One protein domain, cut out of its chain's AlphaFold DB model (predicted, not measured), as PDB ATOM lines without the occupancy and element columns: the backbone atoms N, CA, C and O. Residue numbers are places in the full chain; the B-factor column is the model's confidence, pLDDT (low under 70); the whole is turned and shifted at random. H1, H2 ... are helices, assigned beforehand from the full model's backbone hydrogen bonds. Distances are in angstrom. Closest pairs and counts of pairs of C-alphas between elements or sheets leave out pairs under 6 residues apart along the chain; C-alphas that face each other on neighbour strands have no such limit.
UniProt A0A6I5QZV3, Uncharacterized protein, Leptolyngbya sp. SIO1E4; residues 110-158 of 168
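What this domain is: This is residues 110 to 158 of the 168 residues of an uncharacterized protein of Leptolyngbya sp. SIO1E4 (UniProt A0A6I5QZV3). A long helical hairpin with unequal arms: the long helix H2 and the shorter H1 run nearly side by side in opposite ways, joined by a tight turn, and residues 145 to 158 stick out beyond H1. The printed part has 49 residues with two named helices, H1 then H2, and no named strand; the class is all helix. It is only just loose, close to extended, with a radius of gyration of the C-alphas of 14.0 A, and spans 47 by 20 by 9 A.

Where its parts are: H2, residues 130 to 156, measures 38.8 A from C-alpha 130 at (220.304, 280.856, 229.649) to C-alpha 156 at (252.650, 294.128, 246.510). H1, residues 110 to 125, measures 23.0 A and begins with C-alpha 110 at (228.499, 293.082, 248.950).

How they stand to each other: H2 and H1 form a helical hairpin, opposite ways at a shallow tilt of 20 degrees. They only just touch, with 3 pairs of C-alphas within 8 A, through residues 133 to 137 of H2 and 116 to 123 of H1 alone; the closest C-alphas, of Met 123 and Ile 133, are 6.8 A apart. In both helices every O i to N i+4 pair is within hydrogen-bond range.

The domain as a whole: The C-alphas farthest apart, of Asn 127 and Gly 158, are 47.3 A apart. The printed part has no cut, and its link from H1 to H2 is tight. Mean pLDDT of the printed part is 75.1; 12 residues are under 70, among them 127 to 128 and 130 to 131.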
ATOM      1  N   GLU A 110     229.946 292.810 248.952       71.50
ATOM      2  CA  GLU A 110     228.499 293.082 248.950       71.50
ATOM      3  C   GLU A 110     228.056 293.936 247.746       71.50
ATOM      4  O   GLU A 110     227.015 293.690 247.137       71.50
ATOM      5  N   GLU A 111     228.908 294.875 247.336       71.94
ATOM      6  CA  GLU A 111     228.726 295.738 246.166       71.94
ATOM      7  C   GLU A 111     228.658 294.927 244.858       71.94
ATOM      8  O   GLU A 111     227.777 295.133 244.024       71.94
ATOM      9  N   THR A 112     229.533 293.931 244.705       67.50
ATOM     10  CA  THR A 112     229.639 293.101 243.498       67.50
ATOM     11  C   THR A 112     228.489 292.096 243.399       67.50
ATOM     12  O   THR A 112     227.961 291.843 242.314       67.50
ATOM     13  N   ALA A 113     228.049 291.549 244.536       69.06
ATOM     14  CA  ALA A 113     226.880 290.673 244.599       69.06
ATOM     15  C   ALA A 113     225.585 291.418 244.216       69.06
ATOM     16  O   ALA A 113     224.734 290.868 243.507       69.06
ATOM     17  N   ALA A 114     225.448 292.683 244.628       74.50
ATOM     18  CA  ALA A 114     224.309 293.522 244.267       74.50
ATOM     19  C   ALA A 114     224.254 293.808 242.755       74.50
ATOM     20  O   ALA A 114     223.186 293.685 242.145       74.50
ATOM     21  N   GLU A 115     225.391 294.121 242.131       71.38
ATOM     22  CA  GLU A 115     225.481 294.358 240.684       71.38
ATOM     23  C   GLU A 115     225.152 293.105 239.865       71.38
ATOM     24  O   GLU A 115     224.340 293.170 238.935       71.38
ATOM     25  N   LEU A 116     225.676 291.942 240.264       66.75
ATOM     26  CA  LEU A 116     225.340 290.648 239.658       66.75
ATOM     27  C   LEU A 116     223.843 290.334 239.775       66.75
ATOM     28  O   LEU A 116     223.217 289.897 238.804       66.75
ATOM     29  N   GLY A 117     223.235 290.632 240.925       70.50
ATOM     30  CA  GLY A 117     221.795 290.491 241.130       70.50
ATOM     31  C   GLY A 117     220.962 291.405 240.220       70.50
ATOM     32  O   GLY A 117     219.924 290.987 239.692       70.50
ATOM     33  N   ILE A 118     221.407 292.643 239.986       78.62
ATOM     34  CA  ILE A 118     220.757 293.585 239.058       78.62
ATOM     35  C   ILE A 118     220.897 293.100 237.611       78.62
ATOM     36  O   ILE A 118     219.920 293.142 236.852       78.62
ATOM     37  N   LEU A 119     222.076 292.604 237.232       70.31
ATOM     38  CA  LEU A 119     222.351 292.082 235.896       70.31
ATOM     39  C   LEU A 119     221.474 290.860 235.596       70.31
ATOM     40  O   LEU A 119     220.805 290.819 234.562       70.31
ATOM     41  N   GLN A 120     221.368 289.930 236.548       68.69
ATOM     42  CA  GLN A 120     220.503 288.755 236.445       68.69
ATOM     43  C   GLN A 120     219.028 289.147 236.255       68.69
ATOM     44  O   GLN A 120     218.348 288.599 235.388       68.69
ATOM     45  N   ARG A 121     218.530 290.153 236.993       75.75
ATOM     46  CA  ARG A 121     217.152 290.663 236.837       75.75
ATOM     47  C   ARG A 121     216.916 291.357 235.497       75.75
ATOM     48  O   ARG A 121     215.843 291.204 234.912       75.75
ATOM     49  N   ARG A 122     217.886 292.135 235.008       74.56
ATOM     50  CA  ARG A 122     217.801 292.806 233.700       74.56
ATOM     51  C   ARG A 122     217.792 291.798 232.556       74.56
ATOM     52  O   ARG A 122     216.993 291.936 231.637       74.56
ATOM     53  N   MET A 123     218.615 290.765 232.655       65.62
ATOM     54  CA  MET A 123     218.720 289.705 231.654       65.62
ATOM     55  C   MET A 123     217.478 288.807 231.644       65.62
ATOM     56  O   MET A 123     216.962 288.496 230.573       65.62
ATOM     57  N   ALA A 124     216.912 288.508 232.818       66.06
ATOM     58  CA  ALA A 124     215.630 287.811 232.933       66.06
ATOM     59  C   ALA A 124     214.461 288.589 232.295       66.06
ATOM     60  O   ALA A 124     213.521 287.982 231.788       66.06
ATOM     61  N   LYS A 125     214.515 289.929 232.282       75.88
ATOM     62  CA  LYS A 125     213.547 290.775 231.560       75.88
ATOM     63  C   LYS A 125     213.782 290.828 230.048       75.88
ATOM     64  O   LYS A 125     212.851 291.155 229.321       75.88
ATOM     65  N   ALA A 126     214.993 290.538 229.580       73.75
ATOM     66  CA  ALA A 126     215.379 290.668 228.178       73.75
ATOM     67  C   ALA A 126     215.098 289.412 227.330       73.75
ATOM     68  O   ALA A 126     215.403 289.425 226.143       73.75
ATOM     69  N   ASN A 127     214.532 288.341 227.907       68.44
ATOM     70  CA  ASN A 127     214.341 287.046 227.230       68.44
ATOM     71  C   ASN A 127     215.644 286.457 226.639       68.44
ATOM     72  O   ASN A 127     215.599 285.661 225.704       68.44
ATOM     73  N   ALA A 128     216.801 286.846 227.184       69.75
ATOM     74  CA  ALA A 128     218.093 286.311 226.770       69.75
ATOM     75  C   ALA A 128     218.181 284.814 227.094       69.75
ATOM     76  O   ALA A 128     217.635 284.357 228.104       69.75
ATOM     77  N   SER A 129     218.873 284.055 226.248       72.06
ATOM     78  CA  SER A 129     219.032 282.616 226.457       72.06
ATOM     79  C   SER A 129     219.880 282.333 227.702       72.06
ATOM     80  O   SER A 129     220.817 283.069 228.020       72.06
ATOM     81  N   THR A 130     219.590 281.242 228.416       64.81
ATOM     82  CA  THR A 130     220.304 280.856 229.649       64.81
ATOM     83  C   THR A 130     221.821 280.759 229.442       64.81
ATOM     84  O   THR A 130     222.600 281.086 230.339       64.81
ATOM     85  N   TRP A 131     222.252 280.362 228.242       67.06
ATOM     86  CA  TRP A 131     223.658 280.311 227.853       67.06
ATOM     87  C   TRP A 131     224.304 281.697 227.767       67.06
ATOM     88  O   TRP A 131     225.351 281.913 228.372       67.06
ATOM     89  N   GLU A 132     223.664 282.659 227.098       72.81
ATOM     90  CA  GLU A 132     224.155 284.044 227.024       72.81
ATOM     91  C   GLU A 132     224.226 284.686 228.410       72.81
ATOM     92  O   GLU A 132     225.135 285.468 228.693       72.81
ATOM     93  N   ILE A 133     223.299 284.312 229.298       69.75
ATOM     94  CA  ILE A 133     223.313 284.754 230.691       69.75
ATOM     95  C   ILE A 133     224.540 284.224 231.423       69.75
ATOM     96  O   ILE A 133     225.255 284.999 232.058       69.75
ATOM     97  N   ARG A 134     224.814 282.925 231.304       72.12
ATOM     98  CA  ARG A 134     225.980 282.288 231.930       72.12
ATOM     99  C   ARG A 134     227.297 282.809 231.359       72.12
ATOM    100  O   ARG A 134     228.223 283.039 232.128       72.12
ATOM    101  N   LEU A 135     227.368 283.027 230.047       76.25
ATOM    102  CA  LEU A 135     228.573 283.506 229.377       76.25
ATOM    103  C   LEU A 135     228.913 284.944 229.787       76.25
ATOM    104  O   LEU A 135     230.038 285.191 230.208       76.25
ATOM    105  N   ARG A 136     227.935 285.860 229.784       75.44
ATOM    106  CA  ARG A 136     228.148 287.236 230.269       75.44
ATOM    107  C   ARG A 136     228.504 287.293 231.748       75.44
ATOM    108  O   ARG A 136     229.356 288.078 232.141       75.44
ATOM    109  N   LEU A 137     227.863 286.461 232.571       73.88
ATOM    110  CA  LEU A 137     228.210 286.363 233.991       73.88
ATOM    111  C   LEU A 137     229.656 285.892 234.184       73.88
ATOM    112  O   LEU A 137     230.359 286.427 235.034       73.88
ATOM    113  N   LEU A 138     230.112 284.918 233.393       78.06
ATOM    114  CA  LEU A 138     231.497 284.452 233.424       78.06
ATOM    115  C   LEU A 138     232.484 285.529 232.970       78.06
ATOM    116  O   LEU A 138     233.512 285.695 233.618       78.06
ATOM    117  N   GLU A 139     232.176 286.268 231.903       81.75
ATOM    118  CA  GLU A 139     233.014 287.376 231.429       81.75
ATOM    119  C   GLU A 139     233.208 288.442 232.514       81.75
ATOM    120  O   GLU A 139     234.344 288.792 232.831       81.75
ATOM    121  N   GLU A 140     232.121 288.891 233.146       77.06
ATOM    122  CA  GLU A 140     232.181 289.877 234.233       77.06
ATOM    123  C   GLU A 140     232.971 289.347 235.440       77.06
ATOM    124  O   GLU A 140     233.825 290.045 235.987       77.06
ATOM    125  N   ILE A 141     232.775 288.079 235.825       79.12
ATOM    126  CA  ILE A 141     233.542 287.453 236.915       79.12
ATOM    127  C   ILE A 141     235.039 287.385 236.578       79.12
ATOM    128  O   ILE A 141     235.874 287.658 237.441       79.12
ATOM    129  N   ILE A 142     235.403 287.043 235.339       85.81
ATOM    130  CA  ILE A 142     236.803 286.990 234.897       85.81
ATOM    131  C   ILE A 142     237.433 288.385 234.946       85.81
ATOM    132  O   ILE A 142     238.552 288.525 235.440       85.81
ATOM    133  N   ILE A 143     236.719 289.417 234.486       84.31
ATOM    134  CA  ILE A 143     237.185 290.808 234.547       84.31
ATOM    135  C   ILE A 143     237.401 291.230 236.002       84.31
ATOM    136  O   ILE A 143     238.460 291.765 236.331       84.31
ATOM    137  N   LEU A 144     236.452 290.937 236.892       79.56
ATOM    138  CA  LEU A 144     236.556 291.253 238.318       79.56
ATOM    139  C   LEU A 144     237.749 290.556 238.981       79.56
ATOM    140  O   LEU A 144     238.518 291.198 239.700       79.56
ATOM    141  N   LEU A 145     237.957 289.267 238.700       82.38
ATOM    142  CA  LEU A 145     239.125 288.523 239.182       82.38
ATOM    143  C   LEU A 145     240.433 289.121 238.655       82.38
ATOM    144  O   LEU A 145     241.409 289.223 239.401       82.38
ATOM    145  N   TRP A 146     240.456 289.546 237.392       90.31
ATOM    146  CA  TRP A 146     241.626 290.169 236.785       90.31
ATOM    147  C   TRP A 146     241.946 291.528 237.421       90.31
ATOM    148  O   TRP A 146     243.092 291.772 237.801       90.31
ATOM    149  N   VAL A 147     240.940 292.382 237.631       85.31
ATOM    150  CA  VAL A 147     241.088 293.668 238.338       85.31
ATOM    151  C   VAL A 147     241.613 293.448 239.757       85.31
ATOM    152  O   VAL A 147     242.545 294.133 240.187       85.31
ATOM    153  N   PHE A 148     241.071 292.461 240.471       80.94
ATOM    154  CA  PHE A 148     241.507 292.128 241.825       80.94
ATOM    155  C   PHE A 148     242.962 291.639 241.857       80.94
ATOM    156  O   PHE A 148     243.757 292.090 242.685       80.94
ATOM    157  N   TYR A 149     243.349 290.784 240.908       83.94
ATOM    158  CA  TYR A 149     244.727 290.321 240.751       83.94
ATOM    159  C   TYR A 149     245.702 291.476 240.484       83.94
ATOM    160  O   TYR A 149     246.752 291.564 241.127       83.94
ATOM    161  N   VAL A 150     245.356 292.382 239.563       85.75
ATOM    162  CA  VAL A 150     246.180 293.555 239.239       85.75
ATOM    163  C   VAL A 150     246.328 294.466 240.451       85.75
ATOM    164  O   VAL A 150     247.440 294.904 240.740       85.75
ATOM    165  N   ARG A 151     245.249 294.699 241.207       80.25
ATOM    166  CA  ARG A 151     245.293 295.486 242.444       80.25
ATOM    167  C   ARG A 151     246.251 294.881 243.470       80.25
ATOM    168  O   ARG A 151     247.137 295.585 243.944       80.25
ATOM    169  N   ILE A 152     246.137 293.581 243.747       80.56
ATOM    170  CA  ILE A 152     247.049 292.876 244.664       80.56
ATOM    171  C   ILE A 152     248.497 292.988 244.180       80.56
ATOM    172  O   ILE A 152     249.412 293.187 244.978       80.56
ATOM    173  N   LYS A 153     248.739 292.853 242.872       79.81
ATOM    174  CA  LYS A 153     250.082 293.015 242.305       79.81
ATOM    175  C   LYS A 153     250.611 294.439 242.463       79.81
ATOM    176  O   LYS A 153     251.775 294.579 242.812       79.81
ATOM    177  N   LEU A 154     249.787 295.464 242.256       80.31
ATOM    178  CA  LEU A 154     250.164 296.867 242.461       80.31
ATOM    179  C   LEU A 154     250.483 297.173 243.928       80.31
ATOM    180  O   LEU A 154     251.488 297.820 244.204       80.31
ATOM    181  N   GLU A 155     249.674 296.670 244.860       77.56
ATOM    182  CA  GLU A 155     249.900 296.835 246.301       77.56
ATOM    183  C   GLU A 155     251.179 296.103 246.753       77.56
ATOM    184  O   GLU A 155     251.987 296.656 247.498       77.56
ATOM    185  N   ASN A 156     251.436 294.902 246.221       75.94
ATOM    186  CA  ASN A 156     252.650 294.128 246.510       75.94
ATOM    187  C   ASN A 156     253.919 294.663 245.835       75.94
ATOM    188  O   ASN A 156     255.021 294.316 246.255       75.94
ATOM    189  N   LEU A 157     253.795 295.491 244.796       76.31
ATOM    190  CA  LEU A 157     254.944 296.121 244.143       76.31
ATOM    191  C   LEU A 157     255.594 297.204 245.016       76.31
ATOM    192  O   LEU A 157     256.631 297.732 244.622       76.31
ATOM    193  N   GLY A 158     255.028 297.510 246.195       60.28
ATOM    194  CA  GLY A 158     255.668 298.363 247.196       60.28
ATOM    195  C   GLY A 158     256.072 299.718 246.627       60.28
ATOM    196  O   GLY A 158     257.128 300.238 246.982       60.28
TER     197      GLY A 158